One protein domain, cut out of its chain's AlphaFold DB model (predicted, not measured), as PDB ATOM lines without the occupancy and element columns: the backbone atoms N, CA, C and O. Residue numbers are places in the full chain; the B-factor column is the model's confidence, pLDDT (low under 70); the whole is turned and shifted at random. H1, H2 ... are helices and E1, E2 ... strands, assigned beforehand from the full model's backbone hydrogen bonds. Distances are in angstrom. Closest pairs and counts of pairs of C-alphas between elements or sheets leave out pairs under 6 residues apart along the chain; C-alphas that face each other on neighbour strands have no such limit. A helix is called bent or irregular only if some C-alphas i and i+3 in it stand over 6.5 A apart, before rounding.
ATOM      1  N   LYS A 245     330.979 154.782 180.129       71.25
ATOM      2  CA  LYS A 245     329.591 154.746 179.644       71.25
ATOM      3  C   LYS A 245     329.368 155.634 178.416       71.25
ATOM      4  O   LYS A 245     328.637 155.230 177.515       71.25
ATOM      5  N   GLU A 246     330.007 156.797 178.368       68.69
ATOM      6  CA  GLU A 246     329.908 157.757 177.267       68.69
ATOM      7  C   GLU A 246     330.733 157.307 176.061       68.69
ATOM      8  O   GLU A 246     330.236 157.356 174.942       68.69
ATOM      9  N   ARG A 247     331.927 156.731 176.269       71.81
ATOM     10  CA  ARG A 247     332.682 156.087 175.174       71.81
ATOM     11  C   ARG A 247     331.902 154.956 174.534       71.81
ATOM     12  O   ARG A 247     331.801 154.895 173.315       71.81
ATOM     13  N   ASN A 248     331.305 154.092 175.353       77.81
ATOM     14  CA  ASN A 248     330.448 153.025 174.850       77.81
ATOM     15  C   ASN A 248     329.217 153.583 174.115       77.81
ATOM     16  O   ASN A 248     328.733 152.943 173.192       77.81
ATOM     17  N   LEU A 249     328.702 154.756 174.506       79.25
ATOM     18  CA  LEU A 249     327.628 155.441 173.782       79.25
ATOM     19  C   LEU A 249     328.101 155.964 172.430       79.25
ATOM     20  O   LEU A 249     327.438 155.703 171.436       79.25
ATOM     21  N   VAL A 250     329.252 156.627 172.365       76.75
ATOM     22  CA  VAL A 250     329.806 157.085 171.088       76.75
ATOM     23  C   VAL A 250     330.078 155.905 170.154       76.75
ATOM     24  O   VAL A 250     329.693 155.955 168.995       76.75
ATOM     25  N   GLN A 251     330.654 154.811 170.657       79.69
ATOM     26  CA  GLN A 251     330.882 153.597 169.865       79.69
ATOM     27  C   GLN A 251     329.571 152.929 169.411       79.69
ATOM     28  O   GLN A 251     329.469 152.473 168.277       79.69
ATOM     29  N   ASP A 252     328.536 152.905 170.256       81.81
ATOM     30  CA  ASP A 252     327.198 152.408 169.895       81.81
ATOM     31  C   ASP A 252     326.522 153.294 168.833       81.81
ATOM     32  O   ASP A 252     325.911 152.780 167.901       81.81
ATOM     33  N   ILE A 253     326.676 154.621 168.923       80.44
ATOM     34  CA  ILE A 253     326.235 155.554 167.878       80.44
ATOM     35  C   ILE A 253     326.969 155.216 166.579       80.44
ATOM     36  O   ILE A 253     326.319 154.872 165.596       80.44
ATOM     37  N   LEU A 254     328.304 155.243 166.584       80.06
ATOM     38  CA  LEU A 254     329.121 155.011 165.392       80.06
ATOM     39  C   LEU A 254     328.813 153.658 164.738       80.06
ATOM     40  O   LEU A 254     328.483 153.641 163.558       80.06
ATOM     41  N   SER A 255     328.771 152.568 165.509       82.19
ATOM     42  CA  SER A 255     328.447 151.232 164.980       82.19
ATOM     43  C   SER A 255     327.047 151.136 164.371       82.19
ATOM     44  O   SER A 255     326.838 150.465 163.364       82.19
ATOM     45  N   LYS A 256     326.063 151.863 164.914       79.69
ATOM     46  CA  LYS A 256     324.731 151.968 164.298       79.69
ATOM     47  C   LYS A 256     324.733 152.824 163.038       79.69
ATOM     48  O   LYS A 256     323.793 152.712 162.251       79.69
ATOM     49  N   HIS A 257     325.718 153.694 162.847       74.38
ATOM     50  CA  HIS A 257     325.908 154.478 161.628       74.38
ATOM     51  C   HIS A 257     326.811 153.790 160.600       74.38
ATOM     52  O   HIS A 257     326.872 154.283 159.479       74.38
ATOM     53  N   ASP A 258     327.405 152.633 160.905       64.50
ATOM     54  CA  ASP A 258     328.240 151.894 159.950       64.50
ATOM     55  C   ASP A 258     327.472 151.524 158.674       64.50
ATOM     56  O   ASP A 258     328.047 151.540 157.602       64.50
ATOM     57  N   SER A 259     326.153 151.295 158.713       60.34
ATOM     58  CA  SER A 259     325.374 151.046 157.483       60.34
ATOM     59  C   SER A 259     325.268 152.264 156.556       60.34
ATOM     60  O   SER A 259     324.903 152.121 155.394       60.34
ATOM     61  N   TYR A 260     325.564 153.461 157.068       57.88
ATOM     62  CA  TYR A 260     325.677 154.693 156.295       57.88
ATOM     63  C   TYR A 260     327.110 154.891 155.790       57.88
ATOM     64  O   TYR A 260     327.484 156.046 155.576       57.88
ATOM     65  N   VAL A 261     327.899 153.801 155.624       51.12
ATOM     66  CA  VAL A 261     329.240 153.831 155.012       51.12
ATOM     67  C   VAL A 261     329.190 154.814 153.861       51.12
ATOM     68  O   VAL A 261     328.549 154.592 152.831       51.12
ATOM     69  N   TYR A 262     329.835 155.946 154.104       52.69
ATOM     70  CA  TYR A 262     329.863 157.038 153.172       52.69
ATOM     71  C   TYR A 262     330.583 156.517 151.941       52.69
ATOM     72  O   TYR A 262     331.736 156.086 152.032       52.69
ATOM     73  N   ASN A 263     329.906 156.538 150.797       47.22
ATOM     74  CA  ASN A 263     330.579 156.301 149.538       47.22
ATOM     75  C   ASN A 263     331.616 157.425 149.416       47.22
ATOM     76  O   ASN A 263     331.236 158.594 149.292       47.22
ATOM     77  N   SER A 264     332.908 157.113 149.570       51.66
ATOM     78  CA  SER A 264     333.979 158.123 149.595       51.66
ATOM     79  C   SER A 264     333.981 158.992 148.335       51.66
ATOM     80  O   SER A 264     334.454 160.127 148.349       51.66
ATOM     81  N   ASP A 265     333.351 158.477 147.286       52.59
ATOM     82  CA  ASP A 265     333.096 159.124 146.013       52.59
ATOM     83  C   ASP A 265     332.220 160.374 146.155       52.59
ATOM     84  O   ASP A 265     332.261 161.239 145.298       52.59
ATOM     85  N   SER A 266     331.444 160.547 147.227       55.09
ATOM     86  CA  SER A 266     330.591 161.734 147.430       55.09
ATOM     87  C   SER A 266     331.381 163.029 147.687       55.09
ATOM     88  O   SER A 266     330.958 164.098 147.244       55.09
ATOM     89  N   TYR A 267     332.552 162.940 148.333       54.66
ATOM     90  CA  TYR A 267     333.465 164.081 148.485       54.66
ATOM     91  C   TYR A 267     334.223 164.358 147.185       54.66
ATOM     92  O   TYR A 267     334.423 165.513 146.820       54.66
ATOM     93  N   GLU A 268     334.611 163.302 146.465       54.03
ATOM     94  CA  GLU A 268     335.329 163.416 145.191       54.03
ATOM     95  C   GLU A 268     334.410 163.852 144.033       54.03
ATOM     96  O   GLU A 268     334.857 164.552 143.130       54.03
ATOM     97  N   THR A 269     333.113 163.540 144.095       57.16
ATOM     98  CA  THR A 269     332.086 163.991 143.132       57.16
ATOM     99  C   THR A 269     331.531 165.380 143.447       57.16
ATOM    100  O   THR A 269     330.649 165.853 142.735       57.16
ATOM    101  N   GLY A 270     332.015 166.046 144.504       58.97
ATOM    102  CA  GLY A 270     331.588 167.400 144.869       58.97
ATOM    103  C   GLY A 270     330.145 167.503 145.373       58.97
ATOM    104  O   GLY A 270     329.627 168.608 145.507       58.97
ATOM    105  N   LYS A 271     329.490 166.375 145.678       63.91
ATOM    106  CA  LYS A 271     328.101 166.350 146.165       63.91
ATOM    107  C   LYS A 271     327.949 166.922 147.571       63.91
ATOM    108  O   LYS A 271     326.847 167.289 147.958       63.91
ATOM    109  N   VAL A 272     329.034 166.978 148.337       66.00
ATOM    110  CA  VAL A 272     329.028 167.477 149.711       66.00
ATOM    111  C   VAL A 272     329.919 168.704 149.785       66.00
ATOM    112  O   VAL A 272     331.148 168.610 149.739       66.00
ATOM    113  N   ASN A 273     329.298 169.872 149.897       81.06
ATOM    114  CA  ASN A 273     330.020 171.126 149.989       81.06
ATOM    115  C   ASN A 273     330.630 171.272 151.394       81.06
ATOM    116  O   ASN A 273     329.928 171.379 152.397       81.06
ATOM    117  N   ILE A 274     331.962 171.298 151.480       76.31
ATOM    118  CA  ILE A 274     332.681 171.470 152.753       76.31
ATOM    119  C   ILE A 274     332.246 172.761 153.464       76.31
ATOM    120  O   ILE A 274     332.090 172.762 154.683       76.31
ATOM    121  N   ALA A 275     332.014 173.851 152.723       81.69
ATOM    122  CA  ALA A 275     331.542 175.108 153.301       81.69
ATOM    123  C   ALA A 275     330.156 174.955 153.947       81.69
ATOM    124  O   ALA A 275     329.882 175.568 154.975       81.69
ATOM    125  N   GLU A 276     329.312 174.091 153.387       82.25
ATOM    126  CA  GLU A 276     327.985 173.784 153.910       82.25
ATOM    127  C   GLU A 276     328.065 172.966 155.206       82.25
ATOM    128  O   GLU A 276     327.398 173.306 156.182       82.25
ATOM    129  N   ILE A 277     328.970 171.979 155.282       83.25
ATOM    130  CA  ILE A 277     329.264 171.253 156.532       83.25
ATOM    131  C   ILE A 277     329.663 172.228 157.648       83.25
ATOM    132  O   ILE A 277     329.174 172.120 158.777       83.25
ATOM    133  N   TYR A 278     330.562 173.172 157.353       82.88
ATOM    134  CA  TYR A 278     330.975 174.177 158.332       82.88
ATOM    135  C   TYR A 278     329.816 175.076 158.743       82.88
ATOM    136  O   TYR A 278     329.628 175.307 159.935       82.88
ATOM    137  N   ASN A 279     329.021 175.541 157.780       86.50
ATOM    138  CA  ASN A 279     327.857 176.373 158.054       86.50
ATOM    139  C   ASN A 279     326.866 175.648 158.980       86.50
ATOM    140  O   ASN A 279     326.432 176.212 159.979       86.50
ATOM    141  N   TYR A 280     326.571 174.370 158.723       87.31
ATOM    142  CA  TYR A 280     325.721 173.562 159.603       87.31
ATOM    143  C   TYR A 280     326.339 173.320 160.976       87.31
ATOM    144  O   TYR A 280     325.626 173.354 161.975       87.31
ATOM    145  N   SER A 281     327.656 173.131 161.051       83.81
ATOM    146  CA  SER A 281     328.358 172.970 162.328       83.81
ATOM    147  C   SER A 281     328.255 174.232 163.191       83.81
ATOM    148  O   SER A 281     327.970 174.137 164.384       83.81
ATOM    149  N   GLU A 282     328.429 175.413 162.594       83.19
ATOM    150  CA  GLU A 282     328.283 176.695 163.292       83.19
ATOM    151  C   GLU A 282     326.825 176.978 163.665       83.19
ATOM    152  O   GLU A 282     326.548 177.309 164.817       83.19
ATOM    153  N   LYS A 283     325.869 176.749 162.753       85.38
ATOM    154  CA  LYS A 283     324.432 176.841 163.066       85.38
ATOM    155  C   LYS A 283     324.048 175.927 164.229       85.38
ATOM    156  O   LYS A 283     323.305 176.345 165.115       85.38
ATOM    157  N   PHE A 284     324.556 174.692 164.237       89.31
ATOM    158  CA  PHE A 284     324.321 173.741 165.316       89.31
ATOM    159  C   PHE A 284     324.873 174.256 166.641       89.31
ATOM    160  O   PHE A 284     324.160 174.266 167.640       89.31
ATOM    161  N   ARG A 285     326.125 174.722 166.647       83.81
ATOM    162  CA  ARG A 285     326.769 175.266 167.844       83.81
ATOM    163  C   ARG A 285     326.014 176.473 168.398       83.81
ATOM    164  O   ARG A 285     325.824 176.544 169.600       83.81
ATOM    165  N   GLN A 286     325.572 177.392 167.545       85.88
ATOM    166  CA  GLN A 286     324.891 178.615 167.981       85.88
ATOM    167  C   GLN A 286     323.485 178.361 168.533       85.88
ATOM    168  O   GLN A 286     323.060 179.058 169.447       85.88
ATOM    169  N   LYS A 287     322.744 177.403 167.961       86.81
ATOM    170  CA  LYS A 287     321.326 177.193 168.301       86.81
ATOM    171  C   LYS A 287     321.070 176.024 169.241       86.81
ATOM    172  O   LYS A 287     320.056 176.016 169.931       86.81
ATOM    173  N   PHE A 288     321.925 175.007 169.212       85.12
ATOM    174  CA  PHE A 288     321.592 173.686 169.740       85.12
ATOM    175  C   PHE A 288     322.668 173.085 170.652       85.12
ATOM    176  O   PHE A 288     322.506 171.940 171.080       85.12
ATOM    177  N   SER A 289     323.732 173.827 170.987       76.62
ATOM    178  CA  SER A 289     324.800 173.356 171.886       76.62
ATOM    179  C   SER A 289     324.277 172.856 173.229       76.62
ATOM    180  O   SER A 289     324.813 171.899 173.784       76.62
ATOM    181  N   ASP A 290     323.194 173.459 173.711       81.00
ATOM    182  CA  ASP A 290     322.688 173.240 175.064       81.00
ATOM    183  C   ASP A 290     321.597 172.155 175.106       81.00
ATOM    184  O   ASP A 290     321.091 171.780 176.168       81.00
ATOM    185  N   ILE A 291     321.224 171.601 173.944       86.38
ATOM    186  CA  ILE A 291     320.165 170.597 173.842       86.38
ATOM    187  C   ILE A 291     320.734 169.209 174.145       86.38
ATOM    188  O   ILE A 291     321.198 168.477 173.270       86.38
ATOM    189  N   CYS A 292     320.637 168.823 175.416       87.81
ATOM    190  CA  CYS A 292     320.970 167.488 175.905       87.81
ATOM    191  C   CYS A 292     320.279 166.384 175.084       87.81
ATOM    192  O   CYS A 292     319.052 166.354 174.941       87.81
ATOM    193  N   GLY A 293     321.079 165.448 174.578       88.50
ATOM    194  CA  GLY A 293     320.634 164.317 173.776       88.50
ATOM    195  C   GLY A 293     320.702 164.547 172.274       88.50
ATOM    196  O   GLY A 293     320.439 163.594 171.546       88.50
ATOM    197  N   LEU A 294     321.064 165.741 171.799       93.50
ATOM    198  CA  LEU A 294     321.212 166.037 170.376       93.50
ATOM    199  C   LEU A 294     322.686 166.024 169.950       93.50
ATOM    200  O   LEU A 294     323.521 166.722 170.525       93.50
ATOM    201  N   ILE A 295     323.004 165.240 168.923       92.56
ATOM    202  CA  ILE A 295     324.361 165.067 168.402       92.56
ATOM    203  C   ILE A 295     324.359 165.316 166.895       92.56
ATOM    204  O   ILE A 295     323.611 164.671 166.162       92.56
ATOM    205  N   PHE A 296     325.218 166.209 166.412       92.94
ATOM    206  CA  PHE A 296     325.410 166.435 164.981       92.94
ATOM    207  C   PHE A 296     326.647 165.700 164.464       92.94
ATOM    208  O   PHE A 296     327.734 165.853 165.017       92.94
ATOM    209  N   ILE A 297     326.493 164.918 163.393       91.56
ATOM    210  CA  ILE A 297     327.581 164.166 162.757       91.56
ATOM    211  C   ILE A 297     327.874 164.780 161.374       91.56
ATOM    212  O   ILE A 297     327.295 164.347 160.373       91.56
ATOM    213  N   PRO A 298     328.763 165.790 161.284       85.69
ATOM    214  CA  PRO A 298     328.977 166.581 160.071       85.69
ATOM    215  C   PRO A 298     329.443 165.765 158.867       85.69
ATOM    216  O   PRO A 298     329.034 166.049 157.747       85.69
ATOM    217  N   GLY A 299     330.264 164.732 159.084       82.38
ATOM    218  CA  GLY A 299     330.810 163.928 157.985       82.38
ATOM    219  C   GLY A 299     329.769 163.083 157.248       82.38
ATOM    220  O   GLY A 299     330.030 162.666 156.128       82.38
ATOM    221  N   ILE A 300     328.598 162.859 157.855       84.81
ATOM    222  CA  ILE A 300     327.483 162.144 157.218       84.81
ATOM    223  C   ILE A 300     326.211 162.989 157.096       84.81
ATOM    224  O   ILE A 300     325.204 162.493 156.601       84.81
ATOM    225  N   LEU A 301     326.256 164.258 157.523       89.50
ATOM    226  CA  LEU A 301     325.117 165.181 157.541       89.50
ATOM    227  C   LEU A 301     323.875 164.581 158.226       89.50
ATOM    228  O   LEU A 301     322.768 164.614 157.691       89.50
ATOM    229  N   ILE A 302     324.054 164.020 159.427       92.62
ATOM    230  CA  ILE A 302     322.956 163.456 160.226       92.62
ATOM    231  C   ILE A 302     322.895 164.143 161.588       92.62
ATOM    232  O   ILE A 302     323.902 164.255 162.290       92.62
ATOM    233  N   LEU A 303     321.690 164.546 161.985       93.69
ATOM    234  CA  LEU A 303     321.356 164.847 163.372       93.69
ATOM    235  C   LEU A 303     320.878 163.566 164.054       93.69
ATOM    236  O   LEU A 303     320.062 162.823 163.515       93.69
ATOM    237  N   THR A 304     321.407 163.286 165.233       94.25
ATOM    238  CA  THR A 304     321.117 162.075 165.995       94.25
ATOM    239  C   THR A 304     320.578 162.467 167.355       94.25
ATOM    240  O   THR A 304     321.199 163.264 168.059       94.25
ATOM    241  N   THR A 305     319.441 161.902 167.746       95.56
ATOM    242  CA  THR A 305     318.919 162.054 169.105       95.56
ATOM    243  C   THR A 305     319.195 160.791 169.907       95.56
ATOM    244  O   THR A 305     319.069 159.675 169.402       95.56
ATOM    245  N   VAL A 306     319.585 160.960 171.168       93.81
ATOM    246  CA  VAL A 306     319.846 159.868 172.108       93.81
ATOM    247  C   VAL A 306     318.908 160.008 173.297       93.81
ATOM    248  O   VAL A 306     319.056 160.903 174.136       93.81
ATOM    249  N   THR A 307     317.954 159.091 173.383       94.94
ATOM    250  CA  THR A 307     316.913 159.058 174.414       94.94
ATOM    251  C   THR A 307     316.901 157.706 175.125       94.94
ATOM    252  O   THR A 307     317.622 156.775 174.756       94.94
ATOM    253  N   TYR A 308     316.121 157.608 176.199       91.31
ATOM    254  CA  TYR A 308     315.916 156.381 176.961       91.31
ATOM    255  C   TYR A 308     314.420 156.130 177.129       91.31
ATOM    256  O   TYR A 308     313.668 157.065 177.415       91.31
ATOM    257  N   ASP A 309     314.004 154.877 176.961       92.81
ATOM    258  CA  ASP A 309     312.646 154.444 177.288       92.81
ATOM    259  C   ASP A 309     312.443 154.289 178.805       92.81
ATOM    260  O   ASP A 309     313.358 154.485 179.614       92.81
ATOM    261  N   ASN A 310     311.226 153.907 179.197       92.81
ATOM    262  CA  ASN A 310     310.855 153.698 180.598       92.81
ATOM    263  C   ASN A 310     311.643 152.549 181.260       92.81
ATOM    264  O   ASN A 310     311.781 152.529 182.480       92.81
ATOM    265  N   ALA A 311     312.187 151.611 180.475       93.19
ATOM    266  CA  ALA A 311     313.038 150.523 180.955       93.19
ATOM    267  C   ALA A 311     314.524 150.931 181.053       93.19
ATOM    268  O   ALA A 311     315.373 150.122 181.431       93.19
ATOM    269  N   GLY A 312     314.865 152.177 180.704       90.00
ATOM    270  CA  GLY A 312     316.240 152.661 180.647       90.00
ATOM    271  C   GLY A 312     317.029 152.125 179.449       90.00
ATOM    272  O   GLY A 312     318.251 152.301 179.398       90.00
ATOM    273  N   LYS A 313     316.368 151.489 178.476       91.12
ATOM    274  CA  LYS A 313     316.985 151.078 177.218       91.12
ATOM    275  C   LYS A 313     317.142 152.302 176.327       91.12
ATOM    276  O   LYS A 313     316.266 153.154 176.204       91.12
ATOM    277  N   ARG A 314     318.310 152.386 175.704       91.31
ATOM    278  CA  ARG A 314     318.685 153.498 174.840       91.31
ATOM    279  C   ARG A 314     318.003 153.397 173.480       91.31
ATOM    280  O   ARG A 314     318.059 152.347 172.837       91.31
ATOM    281  N   ILE A 315     317.470 154.520 173.018       93.56
ATOM    282  CA  ILE A 315     316.906 154.708 171.684       93.56
ATOM    283  C   ILE A 315     317.746 155.768 170.967       93.56
ATOM    284  O   ILE A 315     318.096 156.795 171.548       93.56
ATOM    285  N   ILE A 316     318.120 155.484 169.719       94.56
ATOM    286  CA  ILE A 316     318.912 156.382 168.873       94.56
ATOM    287  C   ILE A 316     318.115 156.618 167.595       94.56
ATOM    288  O   ILE A 316     317.943 155.680 166.815       94.56
ATOM    289  N   ASN A 317     317.643 157.847 167.385       94.88
ATOM    290  CA  ASN A 317     316.915 158.229 166.174       94.88
ATOM    291  C   ASN A 317     317.794 159.111 165.289       94.88
ATOM    292  O   ASN A 317     318.621 159.876 165.786       94.88
ATOM    293  N   LYS A 318     317.621 158.986 163.973       94.62
ATOM    294  CA  LYS A 318     318.460 159.633 162.962       94.62
ATOM    295  C   LYS A 318     317.612 160.547 162.092       94.62
ATOM    296  O   LYS A 318     316.559 160.135 161.614       94.62
ATOM    297  N   PHE A 319     318.122 161.741 161.841       94.81
ATOM    298  CA  PHE A 319     317.481 162.783 161.050       94.81
ATOM    299  C   PHE A 319     318.478 163.219 159.966       94.81
ATOM    300  O   PHE A 319     319.340 164.067 160.226       94.81
ATOM    301  N   PRO A 320     318.471 162.557 158.793       92.69
ATOM    302  CA  PRO A 320     319.393 162.875 157.709       92.69
ATOM    303  C   PRO A 320     319.049 164.229 157.085       92.69
ATOM    304  O   PRO A 320     317.913 164.458 156.689       92.69
ATOM    305  N   ILE A 321     320.053 165.093 156.937       90.75
ATOM    306  CA  ILE A 321     319.925 166.413 156.294       90.75
ATOM    307  C   ILE A 321     319.981 166.281 154.762       90.75
ATOM    308  O   ILE A 321     319.640 167.194 154.034       90.75
ATOM    309  N   GLN A 322     320.375 165.128 154.218       81.50
ATOM    310  CA  GLN A 322     320.461 164.948 152.761       81.50
ATOM    311  C   GLN A 322     319.098 165.052 152.051       81.50
ATOM    312  O   GLN A 322     319.054 165.399 150.875       81.50
ATOM    313  N   ASN A 323     318.000 164.770 152.761       78.62
ATOM    314  CA  ASN A 323     316.649 164.720 152.193       78.62
ATOM    315  C   ASN A 323     315.767 165.911 152.610       78.62
ATOM    316  O   ASN A 323     314.608 165.976 152.210       78.62
ATOM    317  N   SER A 324     316.276 166.820 153.444       85.38
ATOM    318  CA  SER A 324     315.512 167.928 154.028       85.38
ATOM    319  C   SER A 324     316.438 169.093 154.359       85.38
ATOM    320  O   SER A 324     317.640 168.898 154.504       85.38
ATOM    321  N   SER A 325     315.922 170.305 154.558       91.31
ATOM    322  CA  SER A 325     316.792 171.377 155.054       91.31
ATOM    323  C   SER A 325     317.347 171.035 156.450       91.31
ATOM    324  O   SER A 325     316.779 170.218 157.186       91.31
ATOM    325  N   PHE A 326     318.477 171.644 156.829       89.94
ATOM    326  CA  PHE A 326     319.025 171.503 158.184       89.94
ATOM    327  C   PHE A 326     318.006 171.942 159.240       89.94
ATOM    328  O   PHE A 326     317.864 171.297 160.279       89.94
ATOM    329  N   GLU A 327     317.266 173.009 158.949       92.88
ATOM    330  CA  GLU A 327     316.173 173.510 159.768       92.88
ATOM    331  C   GLU A 327     315.077 172.445 159.962       92.88
ATOM    332  O   GLU A 327     314.742 172.154 161.112       92.88
ATOM    333  N   ASP A 328     314.612 171.773 158.907       94.62
ATOM    334  CA  ASP A 328     313.588 170.716 159.016       94.62
ATOM    335  C   ASP A 328     314.086 169.518 159.835       94.62
ATOM    336  O   ASP A 328     313.413 169.047 160.757       94.62
ATOM    337  N   ALA A 329     315.306 169.048 159.548       93.94
ATOM    338  CA  ALA A 329     315.919 167.945 160.283       93.94
ATOM    339  C   ALA A 329     316.086 168.295 161.772       93.94
ATOM    340  O   ALA A 329     315.849 167.453 162.643       93.94
ATOM    341  N   SER A 330     316.453 169.544 162.076       93.06
ATOM    342  CA  SER A 330     316.589 170.029 163.449       93.06
ATOM    343  C   SER A 330     315.250 170.114 164.177       93.06
ATOM    344  O   SER A 330     315.165 169.681 165.325       93.06
ATOM    345  N   GLN A 331     314.186 170.576 163.515       94.75
ATOM    346  CA  GLN A 331     312.843 170.627 164.095       94.75
ATOM    347  C   GLN A 331     312.320 169.225 164.413       94.75
ATOM    348  O   GLN A 331     311.829 168.994 165.518       94.75
ATOM    349  N   LEU A 332     312.496 168.265 163.499       96.31
ATOM    350  CA  LEU A 332     312.118 166.867 163.724       96.31
ATOM    351  C   LEU A 332     312.905 166.236 164.881       96.31
ATOM    352  O   LEU A 332     312.326 165.555 165.730       96.31
ATOM    353  N   ALA A 333     314.213 166.495 164.954       95.31
ATOM    354  CA  ALA A 333     315.053 166.013 166.044       95.31
ATOM    355  C   ALA A 333     314.633 166.609 167.401       95.31
ATOM    356  O   ALA A 333     314.552 165.896 168.403       95.31
ATOM    357  N   ILE A 334     314.306 167.902 167.442       94.81
ATOM    358  CA  ILE A 334     313.832 168.580 168.656       94.81
ATOM    359  C   ILE A 334     312.461 168.052 169.081       94.81
ATOM    360  O   ILE A 334     312.286 167.728 170.255       94.81
ATOM    361  N   ALA A 335     311.522 167.886 168.148       95.88
ATOM    362  CA  ALA A 335     310.211 167.301 168.430       95.88
ATOM    363  C   ALA A 335     310.348 165.880 169.004       95.88
ATOM    364  O   ALA A 335     309.688 165.518 169.980       95.88
ATOM    365  N   ASN A 336     311.278 165.082 168.469       95.69
ATOM    366  CA  ASN A 336     311.591 163.762 169.010       95.69
ATOM    367  C   ASN A 336     312.135 163.819 170.449       95.69
ATOM    368  O   ASN A 336     311.744 163.001 171.280       95.69
ATOM    369  N   LEU A 337     312.998 164.789 170.768       94.00
ATOM    370  CA  LEU A 337     313.516 164.993 172.127       94.00
ATOM    371  C   LEU A 337     312.455 165.526 173.098       94.00
ATOM    372  O   LEU A 337     312.500 165.198 174.286       94.00
ATOM    373  N   GLN A 338     311.513 166.345 172.629       93.62
ATOM    374  CA  GLN A 338     310.392 166.847 173.428       93.62
ATOM    375  C   GLN A 338     309.454 165.720 173.863       93.62
ATOM    376  O   GLN A 338     309.039 165.704 175.017       93.62
ATOM    377  N   ASN A 339     309.230 164.734 172.994       93.06
ATOM    378  CA  ASN A 339     308.388 163.569 173.277       93.06
ATOM    379  C   ASN A 339     309.107 162.447 174.053       93.06
ATOM    380  O   ASN A 339     308.509 161.415 174.354       93.06
ATOM    381  N   ALA A 340     310.398 162.604 174.353       92.62
ATOM    382  CA  ALA A 340     311.186 161.570 175.008       92.62
ATOM    383  C   ALA A 340     310.956 161.534 176.525       92.62
ATOM    384  O   ALA A 340     311.055 162.559 177.194       92.62
ATOM    385  N   TYR A 341     310.778 160.330 177.080       84.88
ATOM    386  CA  TYR A 341     310.669 160.120 178.530       84.88
ATOM    387  C   TYR A 341     311.911 160.609 179.288       84.88
ATOM    388  O   TYR A 341     311.813 161.295 180.304       84.88
ATOM    389  N   LYS A 342     313.106 160.275 178.780       91.00
ATOM    390  CA  LYS A 342     314.382 160.720 179.344       91.00
ATOM    391  C   LYS A 342     315.414 160.971 178.249       91.00
ATOM    392  O   LYS A 342     315.574 160.170 177.328       91.00
ATOM    393  N   ARG A 343     316.153 162.077 178.373       88.19
ATOM    394  CA  ARG A 343     317.200 162.493 177.424       88.19
ATOM    395  C   ARG A 343     318.589 162.071 177.897       88.19
ATOM    396  O   ARG A 343     318.844 161.964 179.099       88.19
ATOM    397  N   SER A 344     319.492 161.826 176.950       86.94
ATOM    398  CA  SER A 344     320.919 161.704 177.250       86.94
ATOM    399  C   SER A 344     321.499 163.040 177.696       86.94
ATOM    400  O   SER A 344     321.054 164.089 177.251       86.94
ATOM    401  N   LYS A 345     322.518 162.989 178.556       85.75
ATOM    402  CA  LYS A 345     323.308 164.166 178.937       85.75
ATOM    403  C   LYS A 345     324.296 164.599 177.854       85.75
ATOM    404  O   LYS A 345     324.815 165.703 177.911       85.75
ATOM    405  N   ILE A 346     324.573 163.723 176.887       82.31
ATOM    406  CA  ILE A 346     325.505 164.034 175.805       82.31
ATOM    407  C   ILE A 346     324.810 164.940 174.794       82.31
ATOM    408  O   ILE A 346     323.758 164.577 174.266       82.31
ATOM    409  N   CYS A 347     325.432 166.070 174.492       87.12
ATOM    410  CA  CYS A 347     325.130 166.919 173.349       87.12
ATOM    411  C   CYS A 347     326.432 167.290 172.627       87.12
ATOM    412  O   CYS A 347     327.530 167.097 173.158       87.12
ATOM    413  N   GLY A 348     326.324 167.790 171.398       88.12
ATOM    414  CA  GLY A 348     327.457 168.385 170.689       88.12
ATOM    415  C   GLY A 348     327.677 167.844 169.282       88.12
ATOM    416  O   GLY A 348     326.784 167.282 168.651       88.12
ATOM    417  N   ILE A 349     328.888 168.051 168.770       85.44
ATOM    418  CA  ILE A 349     329.274 167.674 167.410       85.44
ATOM    419  C   ILE A 349     330.204 166.467 167.493       85.44
ATOM    420  O   ILE A 349     331.218 166.499 168.186       85.44
ATOM    421  N   LEU A 350     329.880 165.399 166.770       84.31
ATOM    422  CA  LEU A 350     330.693 164.192 166.691       84.31
ATOM    423  C   LEU A 350     331.393 164.138 165.325       84.31
ATOM    424  O   LEU A 350     330.752 163.812 164.323       84.31
ATOM    425  N   PRO A 351     332.696 164.452 165.239       75.50
ATOM    426  CA  PRO A 351     333.425 164.384 163.981       75.50
ATOM    427  C   PRO A 351     333.487 162.938 163.492       75.50
ATOM    428  O   PRO A 351     333.937 162.044 164.206       75.50
ATOM    429  N   PHE A 352     333.047 162.710 162.258       59.88
ATOM    430  CA  PHE A 352     333.151 161.406 161.619       59.88
ATOM    431  C   PHE A 352     334.443 161.361 160.804       59.88
ATOM    432  O   PHE A 352     334.550 162.015 159.769       59.88
ATOM    433  N   HIS A 353     335.434 160.604 161.271       51.53
ATOM    434  CA  HIS A 353     336.558 160.183 160.440       51.53
ATOM    435  C   HIS A 353     336.845 158.713 160.745       51.53
ATOM    436  O   HIS A 353     337.297 158.384 161.843       51.53
ATOM    437  N   ALA A 354     336.555 157.847 159.769       39.91
ATOM    438  CA  ALA A 354     336.548 156.389 159.912       39.91
ATOM    439  C   ALA A 354     337.874 155.789 160.423       39.91
ATOM    440  O   ALA A 354     337.850 154.743 161.061       39.91
ATOM    441  N   ASP A 355     339.007 156.476 160.234       35.28
ATOM    442  CA  ASP A 355     340.319 155.910 160.577       35.28
ATOM    443  C   ASP A 355     340.963 156.492 161.847       35.28
ATOM    444  O   ASP A 355     341.843 155.851 162.423       35.28
ATOM    445  N   LYS A 356     340.547 157.681 162.317       37.28
ATOM    446  CA  LYS A 356     341.032 158.329 163.559       37.28
ATOM    447  C   LYS A 356     339.974 159.307 164.083       37.28
ATOM    448  O   LYS A 356     339.922 160.459 163.657       37.28
ATOM    449  N   CYS A 357     339.115 158.849 164.990       34.94
ATOM    450  CA  CYS A 357     338.087 159.691 165.602       34.94
ATOM    451  C   CYS A 357     338.718 160.697 166.579       34.94
ATOM    452  O   CYS A 357     339.238 160.307 167.620       34.94
ATOM    453  N   PHE A 358     338.631 161.989 166.269       37.72
ATOM    454  CA  PHE A 358     338.736 163.055 167.266       37.72
ATOM    455  C   PHE A 358     337.309 163.396 167.680       37.72
ATOM    456  O   PHE A 358     336.502 163.719 166.818       37.72
ATOM    457  N   ILE A 359     336.962 163.280 168.961       39.34
ATOM    458  CA  ILE A 359     335.616 163.595 169.454       39.34
ATOM    459  C   ILE A 359     335.678 164.949 170.160       39.34
ATOM    460  O   ILE A 359     336.282 165.058 171.223       39.34
ATOM    461  N   TYR A 360     335.024 165.967 169.598       39.59
ATOM    462  CA  TYR A 360     334.742 167.231 170.286       39.59
ATOM    463  C   TYR A 360     333.330 167.179 170.884       39.59
ATOM    464  O   TYR A 360     332.447 167.917 170.457       39.59
ATOM    465  N   ALA A 361     333.079 166.287 171.845       37.94
ATOM    466  CA  ALA A 361     331.814 166.332 172.577       37.94
ATOM    467  C   ALA A 361     331.994 167.189 173.834       37.94
ATOM    468  O   ALA A 361     332.790 166.876 174.719       37.94
ATOM    469  N   THR A 362     331.266 168.297 173.881       39.31
ATOM    470  CA  THR A 362     331.149 169.175 175.044       39.31
ATOM    471  C   THR A 362     330.113 168.581 175.996       39.31
ATOM    472  O   THR A 362     328.920 168.632 175.719       39.31
ATOM    473  N   CYS A 363     330.553 167.993 177.111       33.22
ATOM    474  CA  CYS A 363     329.661 167.654 178.224       33.22
ATOM    475  C   CYS A 363     329.664 168.807 179.236       33.22
ATOM    476  O   CYS A 363     330.648 169.004 179.948       33.22
ATOM    477  N   TYR A 364     328.564 169.557 179.314       37.59
ATOM    478  CA  TYR A 364     328.404 170.715 180.205       37.59
ATOM    479  C   TYR A 364     328.071 170.332 181.665       37.59
ATOM    480  O   TYR A 364     327.163 170.890 182.266       37.59
ATOM    481  N   ASP A 365     328.825 169.397 182.254       28.22
ATOM    482  CA  ASP A 365     328.848 169.168 183.717       28.22
ATOM    483  C   ASP A 365     330.205 169.601 184.342       28.22
ATOM    484  O   ASP A 365     330.424 169.459 185.545       28.22
ATOM    485  N   LEU A 366     331.131 170.160 183.550       31.83
ATOM    486  CA  LEU A 366     332.412 170.708 184.009       31.83
ATOM    487  C   LEU A 366     332.555 172.144 183.482       31.83
ATOM    488  O   LEU A 366     332.699 172.334 182.279       31.83
ATOM    489  N   ASN A 367     332.516 173.142 184.375       29.33
ATOM    490  CA  ASN A 367     332.818 174.557 184.096       29.33
ATOM    491  C   ASN A 367     334.260 174.718 183.572       29.33
ATOM    492  O   ASN A 367     335.165 175.098 184.313       29.33
TER     493      ASN A 367
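What this domain is: This is residues 245 to 367 of the 466 residues of an uncharacterized protein of Babesia microti (strain RI) (UniProt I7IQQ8). A small antiparallel sheet of three strands, E1, E2 and E3, forms the middle of three layers, with helices H3 and H4 over one face and H1 over the other. H2 is a short turn of helix off one end, and the stretch after H4, residues 339 to 367, has no named element and runs back past E2 and E1. The printed part has 123 residues, with four named helices and three named strands in the order H1 H2 H3 E1 E2 E3 H4, the sheet's order being E1 - E2 - E3. The class is mixed, helices and strands; the whole is compact, with a radius of gyration of the C-alphas of 14.1 A, and rounded, with spans of 44 by 30 by 29 A.

Where its parts are: H1, residues 245 to 260, begins at C-alpha 245 (329.591, 154.746, 179.644) and is 23.7 A long; it is irregular, but only just: C-alphas 256 and 259 are 6.9 A apart. H2 is residues 265 to 268, and H3, residues 274 to 288, is 20.4 A long. E1 is residues 294 to 297, 10.1 A; E2, residues 302 to 308, and E3, residues 314 to 320, are 19.5 A each. H4, residues 326 to 338, is 18.1 A long and ends at C-alpha 338 (310.392, 166.847, 173.428).

How they stand to each other: The strands form a meander, each the antiparallel neighbour of the one before, and E1 and E2 are a hairpin, as are E2 and E3. N 295 and O 304 are 2.8 A apart between E1 and E2, and N 305 and O 317 are 2.9 A apart between E2 and E3, both within hydrogen-bond range. H4 lies over E2 and E3 at a height over the sheet of 8.6 A and runs along the strands; its closest C-alphas to E3 are those of Ala 329 and Phe 319, 5.4 A. H1, on the opposite face, has a height over the sheet of 9.4 A and runs slantwise to the strands, 47 degrees to E2 on the local plane; the closest C-alphas of H1 and E3 are those of Ile 253 and Ile 316, 7.4 A. H3 is on the sheet too, with Phe 284 and Phe 296 of E1 closest, their C-alphas 7.4 A apart. H3 and H4 are close but not clearly touching, with C-alphas 280 and 326 closest at 7.1 A. H2 is not on the sheet, and it is apart from H1 and H3. Residues 348 to 349 pair in parallel with 295 to 296 of E1, and 342 to 343 antiparallel with 307 to 308 of E2. In H3 and H4 every O i to N i+4 pair is within hydrogen-bond range, in H1 10 of 12; H2 is too short for such a pair.

The domain as a whole: The two C-alphas farthest apart, those of Thr 269 and Ala 311, are 44.4 A apart. The printed part has no cut, and the links between named elements are tight. The mean pLDDT of the printed part is 77.2; residue 246 and residues 258 to 272 and 352 to 367 are under 70.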